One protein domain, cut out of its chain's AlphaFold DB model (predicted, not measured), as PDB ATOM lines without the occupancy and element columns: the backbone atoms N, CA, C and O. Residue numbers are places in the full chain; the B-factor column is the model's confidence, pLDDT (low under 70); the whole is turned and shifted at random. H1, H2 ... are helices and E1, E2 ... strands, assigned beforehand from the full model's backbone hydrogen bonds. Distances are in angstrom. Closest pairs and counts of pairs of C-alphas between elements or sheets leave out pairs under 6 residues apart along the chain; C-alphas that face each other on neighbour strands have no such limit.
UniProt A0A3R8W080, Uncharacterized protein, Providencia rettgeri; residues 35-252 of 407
ATOM      1  N   LYS A  35     215.498 146.517 140.138       70.06
ATOM      2  CA  LYS A  35     216.871 147.026 140.198       70.06
ATOM      3  C   LYS A  35     217.798 146.005 140.834       70.06
ATOM      4  O   LYS A  35     217.642 145.665 141.999       70.06
ATOM      5  N   LEU A  36     218.838 145.608 140.106       78.94
ATOM      6  CA  LEU A  36     219.980 144.896 140.682       78.94
ATOM      7  C   LEU A  36     221.100 145.890 140.987       78.94
ATOM      8  O   LEU A  36     221.377 146.799 140.202       78.94
ATOM      9  N   THR A  37     221.754 145.714 142.131       84.44
ATOM     10  CA  THR A  37     222.969 146.459 142.484       84.44
ATOM     11  C   THR A  37     224.135 145.495 142.463       84.44
ATOM     12  O   THR A  37     224.084 144.464 143.130       84.44
ATOM     13  N   VAL A  38     225.168 145.819 141.698       87.19
ATOM     14  CA  VAL A  38     226.330 144.952 141.494       87.19
ATOM     15  C   VAL A  38     227.612 145.684 141.856       87.19
ATOM     16  O   VAL A  38     227.682 146.915 141.859       87.19
ATOM     17  N   ARG A  39     228.652 144.910 142.153       86.69
ATOM     18  CA  ARG A  39     229.979 145.441 142.451       86.69
ATOM     19  C   ARG A  39     230.698 145.806 141.149       86.69
ATOM     20  O   ARG A  39     230.903 144.951 140.287       86.69
ATOM     21  N   ALA A  40     231.148 147.054 141.032       89.50
ATOM     22  CA  ALA A  40     232.120 147.436 140.011       89.50
ATOM     23  C   ALA A  40     233.408 146.610 140.191       89.50
ATOM     24  O   ALA A  40     233.875 146.402 141.310       89.50
ATOM     25  N   GLY A  41     233.969 146.097 139.098       87.38
ATOM     26  CA  GLY A  41     235.092 145.158 139.142       87.38
ATOM     27  C   GLY A  41     234.694 143.675 139.111       87.38
ATOM     28  O   GLY A  41     235.568 142.826 138.939       87.38
ATOM     29  N   GLN A  42     233.407 143.334 139.251       87.94
ATOM     30  CA  GLN A  42     232.933 141.948 139.148       87.94
ATOM     31  C   GLN A  42     232.957 141.451 137.692       87.94
ATOM     32  O   GLN A  42     232.821 142.238 136.756       87.94
ATOM     33  N   THR A  43     233.125 140.142 137.493       91.62
ATOM     34  CA  THR A  43     233.095 139.468 136.185       91.62
ATOM     35  C   THR A  43     232.139 138.274 136.229       91.62
ATOM     36  O   THR A  43     231.864 137.731 137.298       91.62
ATOM     37  N   GLY A  44     231.641 137.842 135.068       91.00
ATOM     38  CA  GLY A  44     230.774 136.665 134.971       91.00
ATOM     39  C   GLY A  44     229.384 136.895 135.567       91.00
ATOM     40  O   GLY A  44     228.752 137.907 135.274       91.00
ATOM     41  N   TYR A  45     228.898 135.943 136.365       90.88
ATOM     42  CA  TYR A  45     227.576 135.999 136.995       90.88
ATOM     43  C   TYR A  45     227.494 137.100 138.064       90.88
ATOM     44  O   TYR A  45     228.376 137.221 138.919       90.88
ATOM     45  N   LEU A  46     226.422 137.891 138.015       87.94
ATOM     46  CA  LEU A  46     226.221 139.082 138.843       87.94
ATOM     47  C   LEU A  46     225.084 138.949 139.861       87.94
ATOM     48  O   LEU A  46     225.054 139.712 140.825       87.94
ATOM     49  N   GLY A  47     224.167 138.003 139.660       83.25
ATOM     50  CA  GLY A  47     222.985 137.817 140.497       83.25
ATOM     51  C   GLY A  47     221.705 137.656 139.680       83.25
ATOM     52  O   GLY A  47     221.735 137.608 138.450       83.25
ATOM     53  N   GLU A  48     220.578 137.608 140.386       80.69
ATOM     54  CA  GLU A  48     219.242 137.492 139.800       80.69
ATOM     55  C   GLU A  48     218.460 138.799 139.961       80.69
ATOM     56  O   GLU A  48     218.461 139.411 141.030       80.69
ATOM     57  N   ILE A  49     217.736 139.187 138.915       78.94
ATOM     58  CA  ILE A  49     216.645 140.162 139.001       78.94
ATOM     59  C   ILE A  49     215.338 139.380 139.081       78.94
ATOM     60  O   ILE A  49     215.099 138.482 138.274       78.94
ATOM     61  N   TYR A  50     214.473 139.742 140.022       74.56
ATOM     62  CA  TYR A  50     213.134 139.176 140.146       74.56
ATOM     63  C   TYR A  50     212.113 140.221 139.713       74.56
ATOM     64  O   TYR A  50     211.848 141.130 140.498       74.56
ATOM     65  N   PRO A  51     211.538 140.111 138.502       68.19
ATOM     66  CA  PRO A  51     210.607 141.115 138.025       68.19
ATOM     67  C   PRO A  51     209.379 141.237 138.929       68.19
ATOM     68  O   PRO A  51     208.810 140.224 139.362       68.19
ATOM     69  N   SER A  52     208.948 142.471 139.179       61.94
ATOM     70  CA  SER A  52     207.708 142.800 139.891       61.94
ATOM     71  C   SER A  52     206.477 142.287 139.140       61.94
ATOM     72  O   SER A  52     205.524 141.801 139.753       61.94
ATOM     73  N   VAL A  53     206.527 142.307 137.805       67.50
ATOM     74  CA  VAL A  53     205.557 141.655 136.918       67.50
ATOM     75  C   VAL A  53     206.216 140.445 136.268       67.50
ATOM     76  O   VAL A  53     207.126 140.575 135.455       67.50
ATOM     77  N   ARG A  54     205.747 139.246 136.625       72.06
ATOM     78  CA  ARG A  54     206.347 137.980 136.173       72.06
ATOM     79  C   ARG A  54     205.634 137.345 134.999       72.06
ATOM     80  O   ARG A  54     206.249 136.577 134.274       72.06
ATOM     81  N   VAL A  55     204.345 137.604 134.825       77.25
ATOM     82  CA  VAL A  55     203.534 136.959 133.791       77.25
ATOM     83  C   VAL A  55     203.085 138.003 132.788       77.25
ATOM     84  O   VAL A  55     202.455 138.990 133.160       77.25
ATOM     85  N   PHE A  56     203.386 137.750 131.522       77.75
ATOM     86  CA  PHE A  56     202.956 138.567 130.400       77.75
ATOM     87  C   PHE A  56     202.213 137.679 129.418       77.75
ATOM     88  O   PHE A  56     202.759 136.686 128.932       77.75
ATOM     89  N   ASP A  57     200.964 138.021 129.139       78.88
ATOM     90  CA  ASP A  57     200.102 137.294 128.227       78.88
ATOM     91  C   ASP A  57     199.671 138.156 127.037       78.88
ATOM     92  O   ASP A  57     199.484 139.369 127.116       78.88
ATOM     93  N   ASN A  58     199.507 137.494 125.901       74.88
ATOM     94  CA  ASN A  58     198.874 138.030 124.716       74.88
ATOM     95  C   ASN A  58     197.826 137.016 124.250       74.88
ATOM     96  O   ASN A  58     198.159 135.944 123.738       74.88
ATOM     97  N   ASN A  59     196.556 137.363 124.453       71.56
ATOM     98  CA  ASN A  59     195.390 136.544 124.119       71.56
ATOM     99  C   ASN A  59     195.018 136.653 122.631       71.56
ATOM    100  O   ASN A  59     193.863 136.910 122.287       71.56
ATOM    101  N   SER A  60     196.012 136.524 121.749       64.56
ATOM    102  CA  SER A  60     195.820 136.533 120.304       64.56
ATOM    103  C   SER A  60     196.140 135.172 119.686       64.56
ATOM    104  O   SER A  60     197.190 134.563 119.893       64.56
ATOM    105  N   HIS A  61     195.194 134.691 118.892       62.62
ATOM    106  CA  HIS A  61     195.374 133.653 117.898       62.62
ATOM    107  C   HIS A  61     195.819 134.323 116.595       62.62
ATOM    108  O   HIS A  61     195.246 135.360 116.230       62.62
ATOM    109  N   PRO A  62     196.781 133.758 115.847       57.34
ATOM    110  CA  PRO A  62     197.024 134.215 114.491       57.34
ATOM    111  C   PRO A  62     195.757 134.018 113.659       57.34
ATOM    112  O   PRO A  62     195.243 132.905 113.539       57.34
ATOM    113  N   ILE A  63     195.253 135.116 113.104       52.47
ATOM    114  CA  ILE A  63     194.237 135.112 112.057       52.47
ATOM    115  C   ILE A  63     194.957 135.596 110.804       52.47
ATOM    116  O   ILE A  63     195.304 136.776 110.711       52.47
ATOM    117  N   GLU A  64     195.213 134.717 109.838       47.44
ATOM    118  CA  GLU A  64     195.480 135.209 108.489       47.44
ATOM    119  C   GLU A  64     194.156 135.719 107.912       47.44
ATOM    120  O   GLU A  64     193.189 134.978 107.774       47.44
ATOM    121  N   SER A  65     194.093 137.023 107.641       37.31
ATOM    122  CA  SER A  65     192.898 137.715 107.146       37.31
ATOM    123  C   SER A  65     192.781 137.716 105.618       37.31
ATOM    124  O   SER A  65     192.025 138.515 105.068       37.31
ATOM    125  N   THR A  66     193.570 136.916 104.907       39.50
ATOM    126  CA  THR A  66     193.497 136.844 103.446       39.50
ATOM    127  C   THR A  66     192.547 135.725 103.054       39.50
ATOM    128  O   THR A  66     192.879 134.552 103.189       39.50
ATOM    129  N   ALA A  67     191.356 136.107 102.587       35.78
ATOM    130  CA  ALA A  67     190.452 135.196 101.897       35.78
ATOM    131  C   ALA A  67     191.215 134.493 100.753       35.78
ATOM    132  O   ALA A  67     191.997 135.153 100.059       35.78
ATOM    133  N   PRO A  68     191.046 133.175 100.571       44.34
ATOM    134  CA  PRO A  68     191.854 132.417  99.629       44.34
ATOM    135  C   PRO A  68     191.518 132.780  98.178       44.34
ATOM    136  O   PRO A  68     190.366 133.028  97.830       44.34
ATOM    137  N   THR A  69     192.532 132.739  97.314       41.56
ATOM    138  CA  THR A  69     192.360 132.584  95.861       41.56
ATOM    139  C   THR A  69     192.247 131.111  95.444       41.56
ATOM    140  O   THR A  69     191.880 130.845  94.304       41.56
ATOM    141  N   ASP A  70     192.519 130.159  96.352       46.75
ATOM    142  CA  ASP A  70     192.414 128.713  96.115       46.75
ATOM    143  C   ASP A  70     191.288 128.075  96.962       46.75
ATOM    144  O   ASP A  70     191.420 127.970  98.185       46.75
ATOM    145  N   PRO A  71     190.179 127.633  96.342       42.91
ATOM    146  CA  PRO A  71     189.045 127.030  97.041       42.91
ATOM    147  C   PRO A  71     189.322 125.631  97.623       42.91
ATOM    148  O   PRO A  71     188.475 125.117  98.350       42.91
ATOM    149  N   ASN A  72     190.476 125.011  97.341       44.91
ATOM    150  CA  ASN A  72     190.825 123.674  97.843       44.91
ATOM    151  C   ASN A  72     191.732 123.691  99.088       44.91
ATOM    152  O   ASN A  72     192.086 122.626  99.599       44.91
ATOM    153  N   VAL A  73     192.110 124.869  99.596       45.34
ATOM    154  CA  VAL A  73     192.949 124.993 100.796       45.34
ATOM    155  C   VAL A  73     192.067 125.230 102.022       45.34
ATOM    156  O   VAL A  73     191.528 126.319 102.216       45.34
ATOM    157  N   ASN A  74     191.944 124.216 102.885       40.94
ATOM    158  CA  ASN A  74     191.362 124.386 104.217       40.94
ATOM    159  C   ASN A  74     192.353 125.157 105.102       40.94
ATOM    160  O   ASN A  74     193.374 124.632 105.538       40.94
ATOM    161  N   TYR A  75     192.052 126.426 105.355       51.06
ATOM    162  CA  TYR A  75     192.736 127.229 106.364       51.06
ATOM    163  C   TYR A  75     192.154 126.944 107.762       51.06
ATOM    164  O   TYR A  75     190.965 126.636 107.879       51.06
ATOM    165  N   PRO A  76     192.965 127.061 108.832       49.22
ATOM    166  CA  PRO A  76     194.255 127.735 108.894       49.22
ATOM    167  C   PRO A  76     195.390 126.702 108.884       49.22
ATOM    168  O   PRO A  76     195.550 125.901 109.812       49.22
ATOM    169  N   MET A  77     196.198 126.732 107.824       47.94
ATOM    170  CA  MET A  77     197.491 126.050 107.820       47.94
ATOM    171  C   MET A  77     198.337 126.574 108.993       47.94
ATOM    172  O   MET A  77     198.138 127.699 109.461       47.94
ATOM    173  N   LEU A  78     199.311 125.784 109.462       52.28
ATOM    174  CA  LEU A  78     200.427 126.374 110.207       52.28
ATOM    175  C   LEU A  78     200.943 127.562 109.380       52.28
ATOM    176  O   LEU A  78     201.133 127.379 108.171       52.28
ATOM    177  N   PRO A  79     201.154 128.765 109.955       49.47
ATOM    178  CA  PRO A  79     201.867 129.789 109.215       49.47
ATOM    179  C   PRO A  79     203.156 129.131 108.719       49.47
ATOM    180  O   PRO A  79     203.870 128.524 109.514       49.47
ATOM    181  N   LYS A  80     203.472 129.241 107.420       47.28
ATOM    182  CA  LYS A  80     204.753 128.763 106.836       47.28
ATOM    183  C   LYS A  80     205.990 129.302 107.574       47.28
ATOM    184  O   LYS A  80     207.127 128.957 107.275       47.28
ATOM    185  N   VAL A  81     205.764 130.231 108.491       53.53
ATOM    186  CA  VAL A  81     206.733 130.863 109.348       53.53
ATOM    187  C   VAL A  81     207.102 129.895 110.472       53.53
ATOM    188  O   VAL A  81     206.315 129.659 111.383       53.53
ATOM    189  N   ASN A  82     208.347 129.416 110.447       63.53
ATOM    190  CA  ASN A  82     208.981 128.614 111.503       63.53
ATOM    191  C   ASN A  82     209.048 129.314 112.880       63.53
ATOM    192  O   ASN A  82     209.719 128.832 113.771       63.53
ATOM    193  N   ASP A  83     208.390 130.451 113.090       75.75
ATOM    194  CA  ASP A  83     208.519 131.268 114.293       75.75
ATOM    195  C   ASP A  83     207.117 131.692 114.742       75.75
ATOM    196  O   ASP A  83     206.551 132.655 114.215       75.75
ATOM    197  N   TYR A  84     206.544 130.966 115.700       79.88
ATOM    198  CA  TYR A  84     205.220 131.260 116.245       79.88
ATOM    199  C   TYR A  84     205.307 132.298 117.365       79.88
ATOM    200  O   TYR A  84     204.655 133.333 117.285       79.88
ATOM    201  N   ILE A  85     206.147 132.057 118.374       84.50
ATOM    202  CA  ILE A  85     206.424 132.980 119.483       84.50
ATOM    203  C   ILE A  85     207.775 133.643 119.256       84.50
ATOM    204  O   ILE A  85     208.741 132.950 118.944       84.50
ATOM    205  N   LYS A  86     207.866 134.956 119.477       85.62
ATOM    206  CA  LYS A  86     209.122 135.696 119.375       85.62
ATOM    207  C   LYS A  86     209.234 136.801 120.425       85.62
ATOM    208  O   LYS A  86     208.255 137.484 120.726       85.62
ATOM    209  N   PHE A  87     210.452 137.009 120.918       85.62
ATOM    210  CA  PHE A  87     210.852 138.261 121.556       85.62
ATOM    211  C   PHE A  87     211.458 139.221 120.530       85.62
ATOM    212  O   PHE A  87     212.205 138.819 119.632       85.62
ATOM    213  N   MET A  88     211.155 140.508 120.660       82.00
ATOM    214  CA  MET A  88     211.728 141.555 119.817       82.00
ATOM    215  C   MET A  88     211.989 142.831 120.608       82.00
ATOM    216  O   MET A  88     211.380 143.065 121.648       82.00
ATOM    217  N   THR A  89     212.835 143.688 120.054       78.19
ATOM    218  CA  THR A  89     213.061 145.049 120.538       78.19
ATOM    219  C   THR A  89     212.433 146.051 119.566       78.19
ATOM    220  O   THR A  89     212.365 145.802 118.358       78.19
ATOM    221  N   THR A  90     211.943 147.181 120.076       71.62
ATOM    222  CA  THR A  90     211.251 148.206 119.267       71.62
ATOM    223  C   THR A  90     212.157 148.937 118.285       71.62
ATOM    224  O   THR A  90     211.749 149.201 117.158       71.62
ATOM    225  N   ASN A  91     213.396 149.226 118.684       66.31
ATOM    226  CA  ASN A  91     214.323 150.060 117.912       66.31
ATOM    227  C   ASN A  91     215.466 149.256 117.271       66.31
ATOM    228  O   ASN A  91     216.496 149.820 116.912       66.31
ATOM    229  N   GLY A  92     215.319 147.932 117.152       58.69
ATOM    230  CA  GLY A  92     216.361 147.073 116.583       58.69
ATOM    231  C   GLY A  92     217.583 146.880 117.488       58.69
ATOM    232  O   GLY A  92     218.623 146.415 117.019       58.69
ATOM    233  N   GLY A  93     217.475 147.202 118.784       63.56
ATOM    234  CA  GLY A  93     218.468 146.787 119.768       63.56
ATOM    235  C   GLY A  93     218.603 145.263 119.763       63.56
ATOM    236  O   GLY A  93     217.631 144.521 119.632       63.56
ATOM    237  N   SER A  94     219.833 144.766 119.760       66.31
ATOM    238  CA  SER A  94     220.101 143.342 119.572       66.31
ATOM    239  C   SER A  94     220.064 142.639 120.924       66.31
ATOM    240  O   SER A  94     220.709 143.103 121.866       66.31
ATOM    241  N   PHE A  95     219.389 141.487 121.003       87.94
ATOM    242  CA  PHE A  95     219.686 140.518 122.056       87.94
ATOM    243  C   PHE A  95     221.166 140.140 121.966       87.94
ATOM    244  O   PHE A  95     221.707 139.988 120.867       87.94
ATOM    245  N   ALA A  96     221.822 140.026 123.112       90.31
ATOM    246  CA  ALA A  96     223.222 139.639 123.186       90.31
ATOM    247  C   ALA A  96     223.327 138.166 123.575       90.31
ATOM    248  O   ALA A  96     222.528 137.671 124.370       90.31
ATOM    249  N   GLU A  97     224.308 137.472 123.012       90.50
ATOM    250  CA  GLU A  97     224.623 136.103 123.405       90.50
ATOM    251  C   GLU A  97     225.604 136.104 124.578       90.50
ATOM    252  O   GLU A  97     226.567 136.876 124.604       90.50
ATOM    253  N   TYR A  98     225.374 135.219 125.539       90.12
ATOM    254  CA  TYR A  98     226.304 134.910 126.612       90.12
ATOM    255  C   TYR A  98     226.216 133.416 126.928       90.12
ATOM    256  O   TYR A  98     225.125 132.895 127.153       90.12
ATOM    257  N   ASN A  99     227.349 132.706 126.914       86.75
ATOM    258  CA  ASN A  99     227.409 131.253 127.133       86.75
ATOM    259  C   ASN A  99     226.350 130.462 126.334       86.75
ATOM    260  O   ASN A  99     225.690 129.581 126.884       86.75
ATOM    261  N   SER A 100     226.156 130.767 125.047       86.62
ATOM    262  CA  SER A 100     225.156 130.119 124.173       86.62
ATOM    263  C   SER A 100     223.684 130.360 124.540       86.62
ATOM    264  O   SER A 100     222.808 129.632 124.074       86.62
ATOM    265  N   GLY A 101     223.391 131.333 125.404       89.19
ATOM    266  CA  GLY A 101     222.042 131.832 125.675       89.19
ATOM    267  C   GLY A 101     221.890 133.264 125.169       89.19
ATOM    268  O   GLY A 101     222.790 134.080 125.351       89.19
ATOM    269  N   TYR A 102     220.758 133.590 124.544       92.12
ATOM    270  CA  TYR A 102     220.455 134.961 124.126       92.12
ATOM    271  C   TYR A 102     219.653 135.694 125.198       92.12
ATOM    272  O   TYR A 102     218.665 135.166 125.707       92.12
ATOM    273  N   GLY A 103     220.050 136.916 125.527       91.69
ATOM    274  CA  GLY A 103     219.445 137.702 126.594       91.69
ATOM    275  C   GLY A 103     219.274 139.169 126.254       91.69
ATOM    276  O   GLY A 103     219.757 139.666 125.232       91.69
ATOM    277  N   ILE A 104     218.577 139.866 127.146       90.12
ATOM    278  CA  ILE A 104     218.398 141.315 127.077       90.12
ATOM    279  C   ILE A 104     219.760 141.968 127.267       90.12
ATOM    280  O   ILE A 104     220.460 141.678 128.237       90.12
ATOM    281  N   ARG A 105     220.126 142.863 126.354       91.94
ATOM    282  CA  ARG A 105     221.350 143.647 126.455       91.94
ATOM    283  C   ARG A 105     221.067 144.952 127.189       91.94
ATOM    284  O   ARG A 105     220.350 145.798 126.666       91.94
ATOM    285  N   LEU A 106     221.686 145.136 128.348       91.88
ATOM    286  CA  LEU A 106     221.772 146.427 129.021       91.88
ATOM    287  C   LEU A 106     223.138 147.049 128.752       91.88
ATOM    288  O   LEU A 106     224.156 146.373 128.889       91.88
ATOM    289  N   VAL A 107     223.172 148.321 128.378       91.62
ATOM    290  CA  VAL A 107     224.396 149.049 128.022       91.62
ATOM    291  C   VAL A 107     224.736 150.024 129.140       91.62
ATOM    292  O   VAL A 107     223.839 150.679 129.669       91.62
ATOM    293  N   ASN A 108     226.011 150.107 129.520       93.44
ATOM    294  CA  ASN A 108     226.454 151.098 130.500       93.44
ATOM    295  C   ASN A 108     226.353 152.513 129.902       93.44
ATOM    296  O   ASN A 108     226.862 152.764 128.810       93.44
ATOM    297  N   GLU A 109     225.728 153.435 130.633       91.12
ATOM    298  CA  GLU A 109     225.547 154.834 130.220       91.12
ATOM    299  C   GLU A 109     226.883 155.599 130.079       91.12
ATOM    300  O   GLU A 109     226.982 156.518 129.269       91.12
ATOM    301  N   ASN A 110     227.922 155.200 130.822       90.94
ATOM    302  CA  ASN A 110     229.248 155.831 130.842       90.94
ATOM    303  C   ASN A 110     230.286 155.131 129.938       90.94
ATOM    304  O   ASN A 110     231.274 155.754 129.557       90.94
ATOM    305  N   ASP A 111     230.101 153.847 129.614       91.44
ATOM    306  CA  ASP A 111     231.003 153.064 128.753       91.44
ATOM    307  C   ASP A 111     230.206 152.068 127.899       91.44
ATOM    308  O   ASP A 111     229.975 150.920 128.283       91.44
ATOM    309  N   SER A 112     229.825 152.491 126.695       90.00
ATOM    310  CA  SER A 112     228.985 151.692 125.795       90.00
ATOM    311  C   SER A 112     229.625 150.383 125.318       90.00
ATOM    312  O   SER A 112     228.926 149.540 124.754       90.00
ATOM    313  N   SER A 113     230.927 150.169 125.556       91.19
ATOM    314  CA  SER A 113     231.589 148.891 125.271       91.19
ATOM    315  C   SER A 113     231.248 147.800 126.295       91.19
ATOM    316  O   SER A 113     231.412 146.604 126.011       91.19
ATOM    317  N   ARG A 114     230.754 148.199 127.475       94.00
ATOM    318  CA  ARG A 114     230.385 147.318 128.586       94.00
ATOM    319  C   ARG A 114     228.888 147.094 128.599       94.00
ATOM    320  O   ARG A 114     228.096 148.038 128.613       94.00
ATOM    321  N   ILE A 115     228.508 145.826 128.671       94.25
ATOM    322  CA  ILE A 115     227.110 145.424 128.716       94.25
ATOM    323  C   ILE A 115     226.862 144.439 129.856       94.25
ATOM    324  O   ILE A 115     227.767 143.756 130.338       94.25
ATOM    325  N   ILE A 116     225.607 144.346 130.265       94.38
ATOM    326  CA  ILE A 116     225.104 143.246 131.077       94.38
ATOM    327  C   ILE A 116     224.084 142.499 130.229       94.38
ATOM    328  O   ILE A 116     223.195 143.110 129.636       94.38
ATOM    329  N   VAL A 117     224.236 141.180 130.147       94.31
ATOM    330  CA  VAL A 117     223.286 140.300 129.468       94.31
ATOM    331  C   VAL A 117     222.382 139.681 130.520       94.31
ATOM    332  O   VAL A 117     222.865 139.045 131.455       94.31
ATOM    333  N   LEU A 118     221.076 139.879 130.375       92.50
ATOM    334  CA  LEU A 118     220.068 139.279 131.243       92.50
ATOM    335  C   LEU A 118     219.453 138.067 130.546       92.50
ATOM    336  O   LEU A 118     218.778 138.210 129.522       92.50
ATOM    337  N   LEU A 119     219.697 136.882 131.095       93.38
ATOM    338  CA  LEU A 119     219.188 135.615 130.578       93.38
ATOM    339  C   LEU A 119     217.908 135.203 131.315       93.38
ATOM    340  O   LEU A 119     217.812 135.329 132.532       93.38
ATOM    341  N   PHE A 120     216.919 134.702 130.580       90.50
ATOM    342  CA  PHE A 120     215.582 134.415 131.097       90.50
ATOM    343  C   PHE A 120     215.512 133.059 131.804       90.50
ATOM    344  O   PHE A 120     215.824 132.028 131.207       90.50
ATOM    345  N   ASN A 121     214.993 133.035 133.029       88.50
ATOM    346  CA  ASN A 121     214.521 131.814 133.678       88.50
ATOM    347  C   ASN A 121     212.998 131.854 133.765       88.50
ATOM    348  O   ASN A 121     212.425 132.877 134.146       88.50
ATOM    349  N   GLY A 122     212.332 130.755 133.414       90.56
ATOM    350  CA  GLY A 122     210.877 130.678 133.497       90.56
ATOM    351  C   GLY A 122     210.256 129.780 132.437       90.56
ATOM    352  O   GLY A 122     210.812 128.742 132.091       90.56
ATOM    353  N   THR A 123     209.087 130.156 131.925       92.00
ATOM    354  CA  THR A 123     208.345 129.360 130.940       92.00
ATOM    355  C   THR A 123     207.756 130.217 129.835       92.00
ATOM    356  O   THR A 123     207.205 131.283 130.096       92.00
ATOM    357  N   VAL A 124     207.778 129.702 128.612       92.44
ATOM    358  CA  VAL A 124     207.041 130.241 127.467       92.44
ATOM    359  C   VAL A 124     205.937 129.257 127.111       92.44
ATOM    360  O   VAL A 124     206.191 128.058 127.035       92.44
ATOM    361  N   THR A 125     204.726 129.747 126.875       91.06
ATOM    362  CA  THR A 125     203.540 128.923 126.627       91.06
ATOM    363  C   THR A 125     202.757 129.454 125.432       91.06
ATOM    364  O   THR A 125     202.530 130.656 125.306       91.06
ATOM    365  N   ALA A 126     202.304 128.547 124.574       88.69
ATOM    366  CA  ALA A 126     201.286 128.769 123.558       88.69
ATOM    367  C   ALA A 126     200.059 127.917 123.891       88.69
ATOM    368  O   ALA A 126     200.186 126.717 124.119       88.69
ATOM    369  N   ARG A 127     198.866 128.498 123.841       87.88
ATOM    370  CA  ARG A 127     197.599 127.770 123.804       87.88
ATOM    371  C   ARG A 127     196.811 128.212 122.580       87.88
ATOM    372  O   ARG A 127     196.775 129.398 122.268       87.88
ATOM    373  N   PHE A 128     196.212 127.263 121.880       82.25
ATOM    374  CA  PHE A 128     195.453 127.510 120.657       82.25
ATOM    375  C   PHE A 128     194.402 126.419 120.447       82.25
ATOM    376  O   PHE A 128     194.450 125.365 121.084       82.25
ATOM    377  N   LYS A 129     193.470 126.650 119.520       81.44
ATOM    378  CA  LYS A 129     192.482 125.647 119.113       81.44
ATOM    379  C   LYS A 129     193.055 124.773 118.004       81.44
ATOM    380  O   LYS A 129     193.281 125.244 116.890       81.44
ATOM    381  N   GLY A 130     193.284 123.498 118.308       77.81
ATOM    382  CA  GLY A 130     193.642 122.501 117.299       77.81
ATOM    383  C   GLY A 130     192.477 122.241 116.342       77.81
ATOM    384  O   GLY A 130     191.337 122.565 116.656       77.81
ATOM    385  N   TYR A 131     192.742 121.627 115.192       77.19
ATOM    386  CA  TYR A 131     191.758 121.411 114.119       77.19
ATOM    387  C   TYR A 131     190.390 120.864 114.547       77.19
ATOM    388  O   TYR A 131     189.365 121.316 114.049       77.19
ATOM    389  N   TYR A 132     190.354 119.949 115.517       80.88
ATOM    390  CA  TYR A 132     189.108 119.379 116.043       80.88
ATOM    391  C   TYR A 132     188.389 120.273 117.079       80.88
ATOM    392  O   TYR A 132     187.446 119.828 117.727       80.88
ATOM    393  N   GLY A 133     188.833 121.517 117.282       77.44
ATOM    394  CA  GLY A 133     188.258 122.474 118.238       77.44
ATOM    395  C   GLY A 133     188.703 122.287 119.696       77.44
ATOM    396  O   GLY A 133     188.295 123.051 120.575       77.44
ATOM    397  N   SER A 134     189.556 121.298 119.979       86.00
ATOM    398  CA  SER A 134     190.153 121.093 121.303       86.00
ATOM    399  C   SER A 134     191.234 122.133 121.598       86.00
ATOM    400  O   SER A 134     191.991 122.516 120.704       86.00
ATOM    401  N   ASP A 135     191.359 122.540 122.860       87.44
ATOM    402  CA  ASP A 135     192.486 123.365 123.299       87.44
ATOM    403  C   ASP A 135     193.773 122.537 123.315       87.44
ATOM    404  O   ASP A 135     193.836 121.460 123.909       87.44
ATOM    405  N   VAL A 136     194.805 123.053 122.658       87.50
ATOM    406  CA  VAL A 136     196.152 122.489 122.643       87.50
ATOM    407  C   VAL A 136     197.074 123.477 123.330       87.50
ATOM    408  O   VAL A 136     197.116 124.649 122.959       87.50
ATOM    409  N   THR A 137     197.834 122.994 124.310       90.94
ATOM    410  CA  THR A 137     198.843 123.786 125.015       90.94
ATOM    411  C   THR A 137     200.226 123.227 124.719       90.94
ATOM    412  O   THR A 137     200.479 122.032 124.882       90.94
ATOM    413  N   LYS A 138     201.132 124.108 124.305       91.56
ATOM    414  CA  LYS A 138     202.556 123.833 124.159       91.56
ATOM    415  C   LYS A 138     203.361 124.778 125.034       91.56
ATOM    416  O   LYS A 138     202.981 125.932 125.198       91.56
ATOM    417  N   SER A 139     204.463 124.306 125.592       95.00
ATOM    418  CA  SER A 139     205.325 125.106 126.452       95.00
ATOM    419  C   SER A 139     206.803 124.785 126.264       95.00
ATOM    420  O   SER A 139     207.170 123.751 125.706       95.00
ATOM    421  N   ALA A 140     207.647 125.697 126.729       95.38
ATOM    422  CA  ALA A 140     209.085 125.554 126.890       95.38
ATOM    423  C   ALA A 140     209.461 126.059 128.283       95.38
ATOM    424  O   ALA A 140     209.064 127.158 128.668       95.38
ATOM    425  N   VAL A 141     210.236 125.273 129.026       94.88
ATOM    426  CA  VAL A 141     210.875 125.715 130.268       94.88
ATOM    427  C   VAL A 141     212.259 126.238 129.921       94.88
ATOM    428  O   VAL A 141     213.037 125.545 129.261       94.88
ATOM    429  N   LEU A 142     212.549 127.458 130.356       94.19
ATOM    430  CA  LEU A 142     213.795 128.161 130.104       94.19
ATOM    431  C   LEU A 142     214.649 128.205 131.366       94.19
ATOM    432  O   LEU A 142     214.171 128.575 132.440       94.19
ATOM    433  N   LYS A 143     215.929 127.879 131.201       92.75
ATOM    434  CA  LYS A 143     216.987 128.167 132.163       92.75
ATOM    435  C   LYS A 143     218.084 128.920 131.426       92.75
ATOM    436  O   LYS A 143     218.591 128.414 130.426       92.75
ATOM    437  N   GLU A 144     218.420 130.118 131.887       92.56
ATOM    438  CA  GLU A 144     219.408 130.994 131.245       92.56
ATOM    439  C   GLU A 144     219.126 131.183 129.743       92.56
ATOM    440  O   GLU A 144     219.997 131.035 128.885       92.56
ATOM    441  N   SER A 145     217.861 131.459 129.419       93.81
ATOM    442  CA  SER A 145     217.297 131.574 128.067       93.81
ATOM    443  C   SER A 145     217.347 130.308 127.207       93.81
ATOM    444  O   SER A 145     216.883 130.333 126.065       93.81
ATOM    445  N   LYS A 146     217.878 129.193 127.714       93.88
ATOM    446  CA  LYS A 146     217.934 127.917 126.995       93.88
ATOM    447  C   LYS A 146     216.730 127.068 127.346       93.88
ATOM    448  O   LYS A 146     216.398 126.898 128.519       93.88
ATOM    449  N   GLN A 147     216.103 126.486 126.331       94.19
ATOM    450  CA  GLN A 147     215.034 125.523 126.546       94.19
ATOM    451  C   GLN A 147     215.610 124.223 127.117       94.19
ATOM    452  O   GLN A 147     216.389 123.544 126.451       94.19
ATOM    453  N   VAL A 148     215.217 123.881 128.343       94.38
ATOM    454  CA  VAL A 148     215.650 122.656 129.039       94.38
ATOM    455  C   VAL A 148     214.601 121.547 128.990       94.38
ATOM    456  O   VAL A 148     214.934 120.374 129.124       94.38
ATOM    457  N   SER A 149     213.331 121.900 128.788       94.38
ATOM    458  CA  SER A 149     212.234 120.953 128.587       94.38
ATOM    459  C   SER A 149     211.052 121.628 127.888       94.38
ATOM    460  O   SER A 149     211.023 122.851 127.737       94.38
ATOM    461  N   GLY A 150     210.079 120.834 127.437       93.44
ATOM    462  CA  GLY A 150     208.877 121.313 126.754       93.44
ATOM    463  C   GLY A 150     208.747 120.802 125.319       93.44
ATOM    464  O   GLY A 150     209.594 120.058 124.832       93.44
ATOM    465  N   ASN A 151     207.653 121.178 124.665       92.19
ATOM    466  CA  ASN A 151     207.231 120.692 123.347       92.19
ATOM    467  C   ASN A 151     207.083 121.809 122.294       92.19
ATOM    468  O   ASN A 151     206.677 121.528 121.166       92.19
ATOM    469  N   LEU A 152     207.400 123.059 122.646       91.25
ATOM    470  CA  LEU A 152     207.723 124.092 121.661       91.25
ATOM    471  C   LEU A 152     209.076 123.779 121.011       91.25
ATOM    472  O   LEU A 152     209.953 123.187 121.641       91.25
ATOM    473  N   VAL A 153     209.255 124.191 119.759       90.25
ATOM    474  CA  VAL A 153     210.483 123.934 118.999       90.25
ATOM    475  C   VAL A 153     211.294 125.226 118.910       90.25
ATOM    476  O   VAL A 153     210.795 126.183 118.325       90.25
ATOM    477  N   PRO A 154     212.512 125.305 119.468       90.06
ATOM    478  CA  PRO A 154     213.339 126.503 119.355       90.06
ATOM    479  C   PRO A 154     213.828 126.670 117.911       90.06
ATOM    480  O   PRO A 154     214.353 125.728 117.318       90.06
ATOM    481  N   THR A 155     213.662 127.864 117.342       86.75
ATOM    482  CA  THR A 155     213.977 128.132 115.921       86.75
ATOM    483  C   THR A 155     214.954 129.283 115.704       86.75
ATOM    484  O   THR A 155     215.400 129.513 114.582       86.75
ATOM    485  N   GLY A 156     215.350 129.981 116.770       86.56
ATOM    486  CA  GLY A 156     216.349 131.040 116.707       86.56
ATOM    487  C   GLY A 156     216.490 131.800 118.022       86.56
ATOM    488  O   GLY A 156     216.173 131.290 119.096       86.56
ATOM    489  N   ILE A 157     216.951 133.048 117.925       88.94
ATOM    490  CA  ILE A 157     217.133 133.961 119.060       88.94
ATOM    491  C   ILE A 157     215.782 134.203 119.738       88.94
ATOM    492  O   ILE A 157     214.932 134.893 119.174       88.94
ATOM    493  N   LEU A 158     215.594 133.631 120.934       89.56
ATOM    494  CA  LEU A 158     214.384 133.788 121.755       89.56
ATOM    495  C   LEU A 158     213.092 133.637 120.930       89.56
ATOM    496  O   LEU A 158     212.190 134.479 120.973       89.56
ATOM    497  N   THR A 159     213.057 132.596 120.098       88.69
ATOM    498  CA  THR A 159     211.987 132.347 119.132       88.69
ATOM    499  C   THR A 159     211.640 130.861 119.101       88.69
ATOM    500  O   THR A 159     212.535 130.011 119.126       88.69
ATOM    501  N   TRP A 160     210.340 130.556 119.045       89.94
ATOM    502  CA  TRP A 160     209.820 129.190 119.071       89.94
ATOM    503  C   TRP A 160     208.727 128.958 118.030       89.94
ATOM    504  O   TRP A 160     207.793 129.753 117.905       89.94
ATOM    505  N   ALA A 161     208.782 127.816 117.352       86.81
ATOM    506  CA  ALA A 161     207.690 127.240 116.577       86.81
ATOM    507  C   ALA A 161     206.783 126.353 117.433       86.81
ATOM    508  O   ALA A 161     207.168 125.827 118.481       86.81
ATOM    509  N   LEU A 162     205.580 126.115 116.910       83.75
ATOM    510  CA  LEU A 162     204.710 125.064 117.425       83.75
ATOM    511  C   LEU A 162     205.186 123.668 117.016       83.75
ATOM    512  O   LEU A 162     204.960 122.736 117.771       83.75
ATOM    513  N   GLU A 163     205.806 123.507 115.849       79.69
ATOM    514  CA  GLU A 163     206.240 122.219 115.292       79.69
ATOM    515  C   GLU A 163     207.568 122.385 114.538       79.69
ATOM    516  O   GLU A 163     207.942 123.493 114.155       79.69
ATOM    517  N   SER A 164     208.283 121.287 114.288       72.44
ATOM    518  CA  SER A 164     209.493 121.311 113.460       72.44
ATOM    519  C   SER A 164     209.152 121.618 111.997       72.44
ATOM    520  O   SER A 164     208.217 121.024 111.459       72.44
ATOM    521  N   GLY A 165     209.953 122.464 111.337       58.22
ATOM    522  CA  GLY A 165     209.741 122.982 109.971       58.22
ATOM    523  C   GLY A 165     209.747 121.971 108.808       58.22
ATOM    524  O   GLY A 165     209.942 122.373 107.668       58.22
ATOM    525  N   GLY A 166     209.554 120.676 109.075       56.81
ATOM    526  CA  GLY A 166     209.342 119.623 108.071       56.81
ATOM    527  C   GLY A 166     207.971 118.942 108.160       56.81
ATOM    528  O   GLY A 166     207.736 117.957 107.469       56.81
ATOM    529  N   VAL A 167     207.078 119.419 109.035       58.06
ATOM    530  CA  VAL A 167     205.755 118.821 109.264       58.06
ATOM    531  C   VAL A 167     204.680 119.699 108.624       58.06
ATOM    532  O   VAL A 167     204.148 120.611 109.256       58.06
ATOM    533  N   ASP A 168     204.332 119.399 107.374       56.75
ATOM    534  CA  ASP A 168     203.173 120.002 106.714       56.75
ATOM    535  C   ASP A 168     201.881 119.407 107.289       56.75
ATOM    536  O   ASP A 168     201.561 118.231 107.099       56.75
ATOM    537  N   ARG A 169     201.114 120.229 108.014       62.16
ATOM    538  CA  ARG A 169     199.781 119.872 108.517       62.16
ATOM    539  C   ARG A 169     198.734 120.783 107.882       62.16
ATOM    540  O   ARG A 169     198.530 121.890 108.383       62.16
ATOM    541  N   PRO A 170     198.030 120.322 106.830       55.38
ATOM    542  CA  PRO A 170     197.033 121.127 106.118       55.38
ATOM    543  C   PRO A 170     195.778 121.445 106.951       55.38
ATOM    544  O   PRO A 170     194.896 122.131 106.473       55.38
ATOM    545  N   ASN A 171     195.697 120.968 108.194       63.91
ATOM    546  CA  ASN A 171     194.559 121.099 109.098       63.91
ATOM    547  C   ASN A 171     195.088 121.169 110.537       63.91
ATOM    548  O   ASN A 171     194.942 120.217 111.301       63.91
ATOM    549  N   TYR A 172     195.831 122.222 110.887       71.19
ATOM    550  CA  TYR A 172     196.447 122.315 112.218       71.19
ATOM    551  C   TYR A 172     195.573 123.077 113.211       71.19
ATOM    552  O   TYR A 172     195.371 122.625 114.341       71.19
ATOM    553  N   PHE A 173     195.030 124.211 112.779       76.12
ATOM    554  CA  PHE A 173     194.181 125.058 113.604       76.12
ATOM    555  C   PHE A 173     192.701 124.829 113.308       76.12
ATOM    556  O   PHE A 173     192.324 124.370 112.231       76.12
ATOM    557  N   TYR A 174     191.853 125.159 114.278       76.00
ATOM    558  CA  TYR A 174     190.408 125.136 114.094       76.00
ATOM    559  C   TYR A 174     189.973 126.216 113.078       76.00
ATOM    560  O   TYR A 174     190.277 127.390 113.301       76.00
ATOM    561  N   PRO A 175     189.232 125.874 112.004       70.19
ATOM    562  CA  PRO A 175     188.805 126.835 110.975       70.19
ATOM    563  C   PRO A 175     188.004 128.027 111.494       70.19
ATOM    564  O   PRO A 175     188.119 129.125 110.961       70.19
ATOM    565  N   ASN A 176     187.231 127.833 112.566       72.31
ATOM    566  CA  ASN A 176     186.415 128.890 113.163       72.31
ATOM    567  C   ASN A 176     187.043 129.475 114.440       72.31
ATOM    568  O   ASN A 176     186.320 130.031 115.271       72.31
ATOM    569  N   ALA A 177     188.359 129.314 114.631       70.38
ATOM    570  CA  ALA A 177     189.063 129.925 115.753       70.38
ATOM    571  C   ALA A 177     188.927 131.452 115.696       70.38
ATOM    572  O   ALA A 177     189.194 132.098 114.680       70.38
ATOM    573  N   LYS A 178     188.511 132.043 116.811       72.38
ATOM    574  CA  LYS A 178     188.461 133.490 117.007       72.38
ATOM    575  C   LYS A 178     189.823 133.994 117.462       72.38
ATOM    576  O   LYS A 178     190.629 133.258 118.023       72.38
ATOM    577  N   ARG A 179     190.044 135.306 117.326       68.56
ATOM    578  CA  ARG A 179     191.281 135.953 117.795       68.56
ATOM    579  C   ARG A 179     191.562 135.649 119.265       68.56
ATOM    580  O   ARG A 179     192.705 135.441 119.622       68.56
ATOM    581  N   ASN A 180     190.527 135.579 120.093       72.94
ATOM    582  CA  ASN A 180     190.672 135.392 121.536       72.94
ATOM    583  C   ASN A 180     190.765 133.909 121.948       72.94
ATOM    584  O   ASN A 180     190.815 133.615 123.139       72.94
ATOM    585  N   ASP A 181     190.784 132.978 120.986       75.06
ATOM    586  CA  ASP A 181     190.933 131.540 121.250       75.06
ATOM    587  C   ASP A 181     192.412 131.120 121.373       75.06
ATOM    588  O   ASP A 181     192.723 129.963 121.659       75.06
ATOM    589  N   GLY A 182     193.337 132.054 121.140       77.56
ATOM    590  CA  GLY A 182     194.774 131.872 121.295       77.56
ATOM    591  C   GLY A 182     195.305 132.578 122.535       77.56
ATOM    592  O   GLY A 182     194.753 133.576 122.991       77.56
ATOM    593  N   LEU A 183     196.398 132.055 123.076       81.44
ATOM    594  CA  LEU A 183     197.174 132.667 124.142       81.44
ATOM    595  C   LEU A 183     198.651 132.390 123.877       81.44
ATOM    596  O   LEU A 183     199.057 131.243 123.709       81.44
ATOM    597  N   THR A 184     199.463 133.434 123.902       82.31
ATOM    598  CA  THR A 184     200.907 133.322 124.106       82.31
ATOM    599  C   THR A 184     201.233 133.943 125.449       82.31
ATOM    600  O   THR A 184     200.741 135.018 125.772       82.31
ATOM    601  N   GLN A 185     202.016 133.253 126.263       86.38
ATOM    602  CA  GLN A 185     202.362 133.701 127.602       86.38
ATOM    603  C   GLN A 185     203.846 133.482 127.844       86.38
ATOM    604  O   GLN A 185     204.390 132.442 127.474       86.38
ATOM    605  N   VAL A 186     204.484 134.432 128.510       85.50
ATOM    606  CA  VAL A 186     205.761 134.218 129.181       85.50
ATOM    607  C   VAL A 186     205.556 134.405 130.679       85.50
ATOM    608  O   VAL A 186     204.916 135.358 131.119       85.50
ATOM    609  N   SER A 187     206.094 133.479 131.461       84.88
ATOM    610  CA  SER A 187     206.278 133.620 132.899       84.88
ATOM    611  C   SER A 187     207.774 133.679 133.180       84.88
ATOM    612  O   SER A 187     208.494 132.756 132.809       84.88
ATOM    613  N   ILE A 188     208.249 134.759 133.790       80.69
ATOM    614  CA  ILE A 188     209.647 134.986 134.156       80.69
ATOM    615  C   ILE A 188     209.772 134.749 135.657       80.69
ATOM    616  O   ILE A 188     209.236 135.508 136.466       80.69
ATOM    617  N   SER A 189     210.479 133.689 136.041       77.62
ATOM    618  CA  SER A 189     210.794 133.436 137.446       77.62
ATOM    619  C   SER A 189     211.905 134.359 137.932       77.62
ATOM    620  O   SER A 189     211.830 134.849 139.056       77.62
ATOM    621  N   SER A 190     212.909 134.596 137.085       80.94
ATOM    622  CA  SER A 190     214.026 135.507 137.335       80.94
ATOM    623  C   SER A 190     214.783 135.822 136.037       80.94
ATOM    624  O   SER A 190     214.587 135.165 135.007       80.94
ATOM    625  N   LEU A 191     215.657 136.825 136.088       87.00
ATOM    626  CA  LEU A 191     216.630 137.136 135.048       87.00
ATOM    627  C   LEU A 191     218.045 137.013 135.626       87.00
ATOM    628  O   LEU A 191     218.429 137.816 136.479       87.00
ATOM    629  N   SER A 192     218.828 136.059 135.125       89.50
ATOM    630  CA  SER A 192     220.231 135.889 135.513       89.50
ATOM    631  C   SER A 192     221.091 136.936 134.812       89.50
ATOM    632  O   SER A 192     221.137 136.981 133.579       89.50
ATOM    633  N   ALA A 193     221.775 137.776 135.584       92.19
ATOM    634  CA  ALA A 193     222.601 138.858 135.065       92.19
ATOM    635  C   ALA A 193     224.062 138.428 134.897       92.19
ATOM    636  O   ALA A 193     224.677 137.896 135.822       92.19
ATOM    637  N   TYR A 194     224.635 138.719 133.729       94.06
ATOM    638  CA  TYR A 194     226.011 138.373 133.380       94.06
ATOM    639  C   TYR A 194     226.777 139.567 132.808       94.06
ATOM    640  O   TYR A 194     226.289 140.264 131.918       94.06
ATOM    641  N   ALA A 195     227.998 139.792 133.294       94.94
ATOM    642  CA  ALA A 195     228.889 140.829 132.789       94.94
ATOM    643  C   ALA A 195     229.510 140.428 131.446       94.94
ATOM    644  O   ALA A 195     230.158 139.382 131.335       94.94
ATOM    645  N   SER A 196     229.358 141.284 130.437       94.56
ATOM    646  CA  SER A 196     229.849 141.026 129.085       94.56
ATOM    647  C   SER A 196     230.314 142.310 128.383       94.56
ATOM    648  O   SER A 196     230.182 143.427 128.893       94.56
ATOM    649  N   SER A 197     230.915 142.161 127.211       91.31
ATOM    650  CA  SER A 197     231.249 143.256 126.301       91.31
ATOM    651  C   SER A 197     230.395 143.197 125.039       91.31
ATOM    652  O   SER A 197     229.879 142.146 124.659       91.31
ATOM    653  N   VAL A 198     230.309 144.317 124.323       86.19
ATOM    654  CA  VAL A 198     229.670 144.360 122.992       86.19
ATOM    655  C   VAL A 198     230.300 143.394 121.979       86.19
ATOM    656  O   VAL A 198     229.642 143.006 121.021       86.19
ATOM    657  N   SER A 199     231.552 142.979 122.199       82.38
ATOM    658  CA  SER A 199     232.256 141.978 121.386       82.38
ATOM    659  C   SER A 199     231.916 140.520 121.734       82.38
ATOM    660  O   SER A 199     232.429 139.623 121.072       82.38
ATOM    661  N   GLY A 200     231.060 140.267 122.734       73.12
ATOM    662  CA  GLY A 200     230.524 138.932 123.030       73.12
ATOM    663  C   GLY A 200     231.366 138.066 123.974       73.12
ATOM    664  O   GLY A 200     231.331 136.844 123.863       73.12
ATOM    665  N   GLY A 201     232.123 138.664 124.900       76.94
ATOM    666  CA  GLY A 201     232.963 137.926 125.852       76.94
ATOM    667  C   GLY A 201     232.826 138.402 127.296       76.94
ATOM    668  O   GLY A 201     232.270 139.464 127.565       76.94
ATOM    669  N   ASN A 202     233.379 137.621 128.230       82.75
ATOM    670  CA  ASN A 202     233.448 138.001 129.641       82.75
ATOM    671  C   ASN A 202     234.132 139.358 129.801       82.75
ATOM    672  O   ASN A 202     235.253 139.568 129.337       82.75
ATOM    673  N   ALA A 203     233.464 140.255 130.513       89.81
ATOM    674  CA  ALA A 203     233.976 141.576 130.815       89.81
ATOM    675  C   ALA A 203     233.883 141.859 132.306       89.81
ATOM    676  O   ALA A 203     233.102 141.252 133.038       89.81
ATOM    677  N   THR A 204     234.673 142.834 132.728       92.56
ATOM    678  CA  THR A 204     234.550 143.430 134.047       92.56
ATOM    679  C   THR A 204     233.470 144.502 134.021       92.56
ATOM    680  O   THR A 204     233.430 145.328 133.106       92.56
ATOM    681  N   VAL A 205     232.611 144.495 135.034       92.56
ATOM    682  CA  VAL A 205     231.617 145.544 135.259       92.56
ATOM    683  C   VAL A 205     232.328 146.849 135.615       92.56
ATOM    684  O   VAL A 205     233.198 146.873 136.486       92.56
ATOM    685  N   VAL A 206     231.931 147.942 134.971       93.06
ATOM    686  CA  VAL A 206     232.422 149.298 135.247       93.06
ATOM    687  C   VAL A 206     231.331 150.075 135.971       93.06
ATOM    688  O   VAL A 206     230.148 149.841 135.732       93.06
ATOM    689  N   LYS A 207     231.719 150.994 136.863       91.75
ATOM    690  CA  LYS A 207     230.780 151.850 137.598       91.75
ATOM    691  C   LYS A 207     229.828 152.580 136.642       91.75
ATOM    692  O   LYS A 207     230.242 153.094 135.602       91.75
ATOM    693  N   GLY A 208     228.557 152.652 137.013       90.81
ATOM    694  CA  GLY A 208     227.525 153.331 136.238       90.81
ATOM    695  C   GLY A 208     226.227 152.544 136.167       90.81
ATOM    696  O   GLY A 208     226.115 151.417 136.659       90.81
ATOM    697  N   ARG A 209     225.232 153.162 135.543       91.25
ATOM    698  CA  ARG A 209     223.942 152.535 135.291       91.25
ATOM    699  C   ARG A 209     223.987 151.792 133.962       91.25
ATOM    700  O   ARG A 209     224.452 152.323 132.960       91.25
ATOM    701  N   TYR A 210     223.505 150.561 133.979       91.69
ATOM    702  CA  TYR A 210     223.253 149.732 132.814       91.69
ATOM    703  C   TYR A 210     221.751 149.704 132.576       91.69
ATOM    704  O   TYR A 210     220.987 149.286 133.452       91.69
ATOM    705  N   SER A 211     221.323 150.128 131.397       89.56
ATOM    706  CA  SER A 211     219.909 150.174 131.035       89.56
ATOM    707  C   SER A 211     219.707 149.766 129.582       89.56
ATOM    708  O   SER A 211     220.664 149.550 128.835       89.56
ATOM    709  N   LEU A 212     218.447 149.636 129.174       85.94
ATOM    710  CA  LEU A 212     218.119 149.555 127.755       85.94
ATOM    711  C   LEU A 212     218.554 150.847 127.050       85.94
ATOM    712  O   LEU A 212     218.710 151.897 127.685       85.94
ATOM    713  N   LEU A 213     218.747 150.788 125.730       81.31
ATOM    714  CA  LEU A 213     219.020 152.010 124.979       81.31
ATOM    715  C   LEU A 213     217.810 152.960 125.062       81.31
ATOM    716  O   LEU A 213     216.666 152.508 125.182       81.31
ATOM    717  N   PRO A 214     218.015 154.286 124.981       77.12
ATOM    718  CA  PRO A 214     216.911 155.239 125.002       77.12
ATOM    719  C   PRO A 214     215.823 154.905 123.965       77.12
ATOM    720  O   PRO A 214     216.101 154.717 122.781       77.12
ATOM    721  N   GLY A 215     214.568 154.823 124.422       73.12
ATOM    722  CA  GLY A 215     213.407 154.485 123.587       73.12
ATOM    723  C   GLY A 215     213.280 153.002 123.214       73.12
ATOM    724  O   GLY A 215     212.331 152.634 122.519       73.12
ATOM    725  N   GLU A 216     214.205 152.147 123.654       77.44
ATOM    726  CA  GLU A 216     214.103 150.704 123.478       77.44
ATOM    727  C   GLU A 216     213.103 150.111 124.478       77.44
ATOM    728  O   GLU A 216     213.044 150.465 125.658       77.44
ATOM    729  N   SER A 217     212.275 149.203 123.985       78.31
ATOM    730  CA  SER A 217     211.369 148.389 124.787       78.31
ATOM    731  C   SER A 217     211.340 146.989 124.213       78.31
ATOM    732  O   SER A 217     211.585 146.787 123.016       78.31
ATOM    733  N   ILE A 218     211.032 146.022 125.066       80.44
ATOM    734  CA  ILE A 218     210.987 144.623 124.676       80.44
ATOM    735  C   ILE A 218     209.529 144.203 124.557       80.44
ATOM    736  O   ILE A 218     208.705 144.448 125.443       80.44
ATOM    737  N   ALA A 219     209.213 143.597 123.420       79.69
ATOM    738  CA  ALA A 219     207.899 143.074 123.104       79.69
ATOM    739  C   ALA A 219     207.966 141.557 122.931       79.69
ATOM    740  O   ALA A 219     208.978 140.990 122.506       79.69
ATOM    741  N   PHE A 220     206.860 140.913 123.274       81.38
ATOM    742  CA  PHE A 220     206.680 139.475 123.205       81.38
ATOM    743  C   PHE A 220     205.341 139.167 122.543       81.38
ATOM    744  O   PHE A 220     204.338 139.837 122.798       81.38
ATOM    745  N   GLY A 221     205.316 138.137 121.704       78.81
ATOM    746  CA  GLY A 221     204.070 137.628 121.153       78.81
ATOM    747  C   GLY A 221     204.258 136.887 119.844       78.81
ATOM    748  O   GLY A 221     205.334 136.363 119.541       78.81
ATOM    749  N   HIS A 222     203.185 136.849 119.060       76.69
ATOM    750  CA  HIS A 222     203.187 136.204 117.759       76.69
ATOM    751  C   HIS A 222     204.011 136.996 116.729       76.69
ATOM    752  O   HIS A 222     203.793 138.195 116.541       76.69
ATOM    753  N   LYS A 223     204.930 136.341 116.001       72.06
ATOM    754  CA  LYS A 223     205.859 137.024 115.073       72.06
ATOM    755  C   LYS A 223     205.153 137.897 114.032       72.06
ATOM    756  O   LYS A 223     205.545 139.042 113.822       72.06
ATOM    757  N   GLY A 224     204.138 137.362 113.351       66.06
ATOM    758  CA  GLY A 224     203.445 138.092 112.281       66.06
ATOM    759  C   GLY A 224     202.715 139.339 112.784       66.06
ATOM    760  O   GLY A 224     202.546 140.307 112.049       66.06
ATOM    761  N   GLU A 225     202.323 139.328 114.054       66.06
ATOM    762  CA  GLU A 225     201.741 140.479 114.720       66.06
ATOM    763  C   GLU A 225     202.845 141.512 115.023       66.06
ATOM    764  O   GLU A 225     202.796 142.642 114.530       66.06
ATOM    765  N   LEU A 226     203.904 141.090 115.710       68.31
ATOM    766  CA  LEU A 226     205.055 141.909 116.101       68.31
ATOM    767  C   LEU A 226     205.676 142.765 114.969       68.31
ATOM    768  O   LEU A 226     206.092 143.896 115.212       68.31
ATOM    769  N   TYR A 227     205.701 142.284 113.721       63.47
ATOM    770  CA  TYR A 227     206.229 143.055 112.581       63.47
ATOM    771  C   TYR A 227     205.217 144.006 111.920       63.47
ATOM    772  O   TYR A 227     205.628 145.008 111.331       63.47
ATOM    773  N   ARG A 228     203.905 143.748 112.022       54.75
ATOM    774  CA  ARG A 228     202.864 144.609 111.419       54.75
ATOM    775  C   ARG A 228     202.777 145.997 112.071       54.75
ATOM    776  O   ARG A 228     202.256 146.914 111.449       54.75
ATOM    777  N   SER A 229     203.301 146.180 113.286       50.25
ATOM    778  CA  SER A 229     203.326 147.487 113.966       50.25
ATOM    779  C   SER A 229     204.460 148.414 113.527       50.25
ATOM    780  O   SER A 229     204.403 149.604 113.821       50.25
ATOM    781  N   ASN A 230     205.478 147.916 112.811       44.44
ATOM    782  CA  ASN A 230     206.585 148.762 112.345       44.44
ATOM    783  C   ASN A 230     206.239 149.567 111.075       44.44
ATOM    784  O   ASN A 230     207.012 150.435 110.681       44.44
ATOM    785  N   SER A 231     205.075 149.338 110.450       40.59
ATOM    786  CA  SER A 231     204.617 150.043 109.239       40.59
ATOM    787  C   SER A 231     203.693 151.245 109.514       40.59
ATOM    788  O   SER A 231     202.768 151.509 108.751       40.59
ATOM    789  N   GLY A 232     203.931 151.992 110.596       36.19
ATOM    790  CA  GLY A 232     203.285 153.295 110.835       36.19
ATOM    791  C   GLY A 232     201.897 153.267 111.489       36.19
ATOM    792  O   GLY A 232     201.305 154.327 111.676       36.19
ATOM    793  N   TRP A 233     201.393 152.096 111.893       32.56
ATOM    794  CA  TRP A 233     200.175 151.968 112.702       32.56
ATOM    795  C   TRP A 233     200.531 151.427 114.089       32.56
ATOM    796  O   TRP A 233     200.959 150.288 114.264       32.56
ATOM    797  N   PHE A 234     200.405 152.318 115.066       40.12
ATOM    798  CA  PHE A 234     200.917 152.211 116.424       40.12
ATOM    799  C   PHE A 234     200.130 151.244 117.342       40.12
ATOM    800  O   PHE A 234     198.906 151.289 117.411       40.12
ATOM    801  N   PHE A 235     200.893 150.459 118.117       44.16
ATOM    802  CA  PHE A 235     200.613 149.914 119.460       44.16
ATOM    803  C   PHE A 235     199.375 149.020 119.690       44.16
ATOM    804  O   PHE A 235     198.356 149.466 120.211       44.16
ATOM    805  N   LEU A 236     199.527 147.706 119.475       47.69
ATOM    806  CA  LEU A 236     198.631 146.687 120.054       47.69
ATOM    807  C   LEU A 236     199.361 145.537 120.775       47.69
ATOM    808  O   LEU A 236     198.709 144.569 121.159       47.69
ATOM    809  N   TYR A 237     200.678 145.626 120.995       54.78
ATOM    810  CA  TYR A 237     201.436 144.559 121.664       54.78
ATOM    811  C   TYR A 237     201.743 144.897 123.115       54.78
ATOM    812  O   TYR A 237     202.046 146.057 123.413       54.78
ATOM    813  N   PRO A 238     201.679 143.913 124.029       55.94
ATOM    814  CA  PRO A 238     202.149 144.125 125.383       55.94
ATOM    815  C   PRO A 238     203.671 144.313 125.340       55.94
ATOM    816  O   PRO A 238     204.431 143.378 125.087       55.94
ATOM    817  N   PHE A 239     204.119 145.550 125.560       62.50
ATOM    818  CA  PHE A 239     205.485 145.798 126.009       62.50
ATOM    819  C   PHE A 239     205.599 145.247 127.419       62.50
ATOM    820  O   PHE A 239     204.746 145.537 128.260       62.50
ATOM    821  N   PHE A 240     206.611 144.421 127.653       66.56
ATOM    822  CA  PHE A 240     206.765 143.745 128.935       66.56
ATOM    823  C   PHE A 240     207.887 144.352 129.782       66.56
ATOM    824  O   PHE A 240     207.775 144.358 131.003       66.56
ATOM    825  N   LEU A 241     208.927 144.911 129.150       72.00
ATOM    826  CA  LEU A 241     210.015 145.636 129.816       72.00
ATOM    827  C   LEU A 241     210.386 146.890 129.014       72.00
ATOM    828  O   LEU A 241     210.440 146.856 127.779       72.00
ATOM    829  N   ASP A 242     210.661 147.981 129.722       66.44
ATOM    830  CA  ASP A 242     211.074 149.273 129.167       66.44
ATOM    831  C   ASP A 242     212.296 149.848 129.908       66.44
ATOM    832  O   ASP A 242     212.776 149.300 130.904       66.44
ATOM    833  N   ASN A 243     212.837 150.954 129.393       62.84
ATOM    834  CA  ASN A 243     214.036 151.593 129.942       62.84
ATOM    835  C   ASN A 243     213.841 152.180 131.361       62.84
ATOM    836  O   ASN A 243     214.813 152.438 132.074       62.84
ATOM    837  N   GLU A 244     212.599 152.427 131.785       61.31
ATOM    838  CA  GLU A 244     212.312 152.958 133.124       61.31
ATOM    839  C   GLU A 244     212.214 151.835 134.170       61.31
ATOM    840  O   GLU A 244     212.560 152.048 135.334       61.31
ATOM    841  N   SER A 245     211.795 150.638 133.751       65.69
ATOM    842  CA  SER A 245     211.532 149.484 134.619       65.69
ATOM    843  C   SER A 245     212.745 148.587 134.870       65.69
ATOM    844  O   SER A 245     212.858 148.044 135.968       65.69
ATOM    845  N   LEU A 246     213.666 148.455 133.907       77.25
ATOM    846  CA  LEU A 246     214.776 147.497 133.978       77.25
ATOM    847  C   LEU A 246     216.141 148.197 133.976       77.25
ATOM    848  O   LEU A 246     216.578 148.742 132.960       77.25
ATOM    849  N   SER A 247     216.853 148.152 135.107       82.94
ATOM    850  CA  SER A 247     218.233 148.650 135.161       82.94
ATOM    851  C   SER A 247     219.090 147.926 136.191       82.94
ATOM    852  O   SER A 247     218.606 147.460 137.222       82.94
ATOM    853  N   VAL A 248     220.387 147.869 135.912       87.75
ATOM    854  CA  VAL A 248     221.401 147.373 136.841       87.75
ATOM    855  C   VAL A 248     222.337 148.518 137.174       87.75
ATOM    856  O   VAL A 248     222.758 149.255 136.289       87.75
ATOM    857  N   GLU A 249     222.672 148.686 138.445       89.44
ATOM    858  CA  GLU A 249     223.612 149.725 138.860       89.44
ATOM    859  C   GLU A 249     224.874 149.104 139.406       89.44
ATOM    860  O   GLU A 249     224.841 148.314 140.352       89.44
ATOM    861  N   ALA A 250     225.982 149.472 138.783       90.75
ATOM    862  CA  ALA A 250     227.296 149.091 139.230       90.75
ATOM    863  C   ALA A 250     227.880 150.204 140.085       90.75
ATOM    864  O   ALA A 250     228.090 151.321 139.604       90.75
ATOM    865  N   LEU A 251     228.168 149.873 141.336       89.69
ATOM    866  CA  LEU A 251     228.699 150.796 142.328       89.69
ATOM    867  C   LEU A 251     230.002 150.266 142.918       89.69
ATOM    868  O   LEU A 251     230.282 149.063 142.881       89.69
ATOM    869  N   ASP A 252     230.786 151.169 143.496       88.56
ATOM    870  CA  ASP A 252     231.966 150.777 144.256       88.56
ATOM    871  C   ASP A 252     231.512 150.028 145.507       88.56
ATOM    872  O   ASP A 252     230.615 150.470 146.223       88.56
TER     873      ASP A 252
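Overview. This is residues 35 to 252 of the 407 residues of an uncharacterized protein of Providencia rettgeri (UniProt A0A3R8W080). An elongated sandwich of strands runs on, at one end, into a small, nearly closed barrel. In the sandwich, parts of the long strands E7 and E12 with E3, E8 and E9 face the smaller sheet E10, E11, E4, E14, E15, whose far face bears the short helix H1; in the barrel, E2, E12, E7, E6, E13, E16 and E1 stand in a ring. The printed part has 218 residues, with sixteen named strands, E1 to E16, and H1 between E14 and E15; the class is mostly strand, with strands holding 103 of the 109 residues in named elements; the large sheet is branched and mixed, the smaller one antiparallel in the order given. The whole is compact, with a radius of gyration of the C-alphas of 19.0 A and spans of 67 by 38 by 30 A.

Along the chain. E1, residues 35 to 39, begins at C-alpha 35 (216.871, 147.026, 140.198). E2 is residues 45 to 49, E3 55 to 58, E4 85 to 89, E5 96 to 98 and E6 101 to 108. E7, residues 114 to 129, spans 44.7 A, and E8, 135 to 143, spans 26.5 A. E9 is 146 to 150, E10 153 to 156, E11 159 to 161; E12, 183 to 197, spans 35.7 A. E13 is 208 to 211, E14 217 to 222, H1 223 to 228, E15 239 to 242; E16, 246 to 252, ends at C-alpha 252 (231.966, 150.777, 144.256).

Arrangement. E5 to E9 form a meander, each strand the antiparallel neighbour of the one before. E7 bends by 54 degrees at residue 122 and E12 by 77 degrees at residue 194; they are antiparallel, with N 123 and O 187 2.8 A apart. E6 and E8 lie on one side of E7, E12 on the other side. E2 and E3 lie on one side of E12; N 46 and O 193 are 2.8 A apart, N 56 and O 186 2.9 A. E13 and E16 are antiparallel, N 210 to O 248 2.8 A; E1 and E16 are parallel, N 38 to O 249 2.9 A. The closest C-alphas of E1 and E2, Leu 36 and Ile 49, are 6.0 A apart. The two sheets form a sandwich, face to face, their planes 16 degrees apart. In the smaller sheet, N 86 and O 221 of E4 and E14 are 2.9 A apart. H1 is on this sheet at a height of 9.1 A; 1 of its 2 O i to N i+4 pairs is within hydrogen-bond range.

Size, cuts and confidence. The C-alphas of Pro 71 and Asp 252, the two farthest apart, are 68.1 A apart. The printed part has no cut. The links E3 to E4 and E11 to E12 are long. Mean pLDDT of the printed part is 77.1; residues 60 to 82 and 224 to 240 are among those under 70.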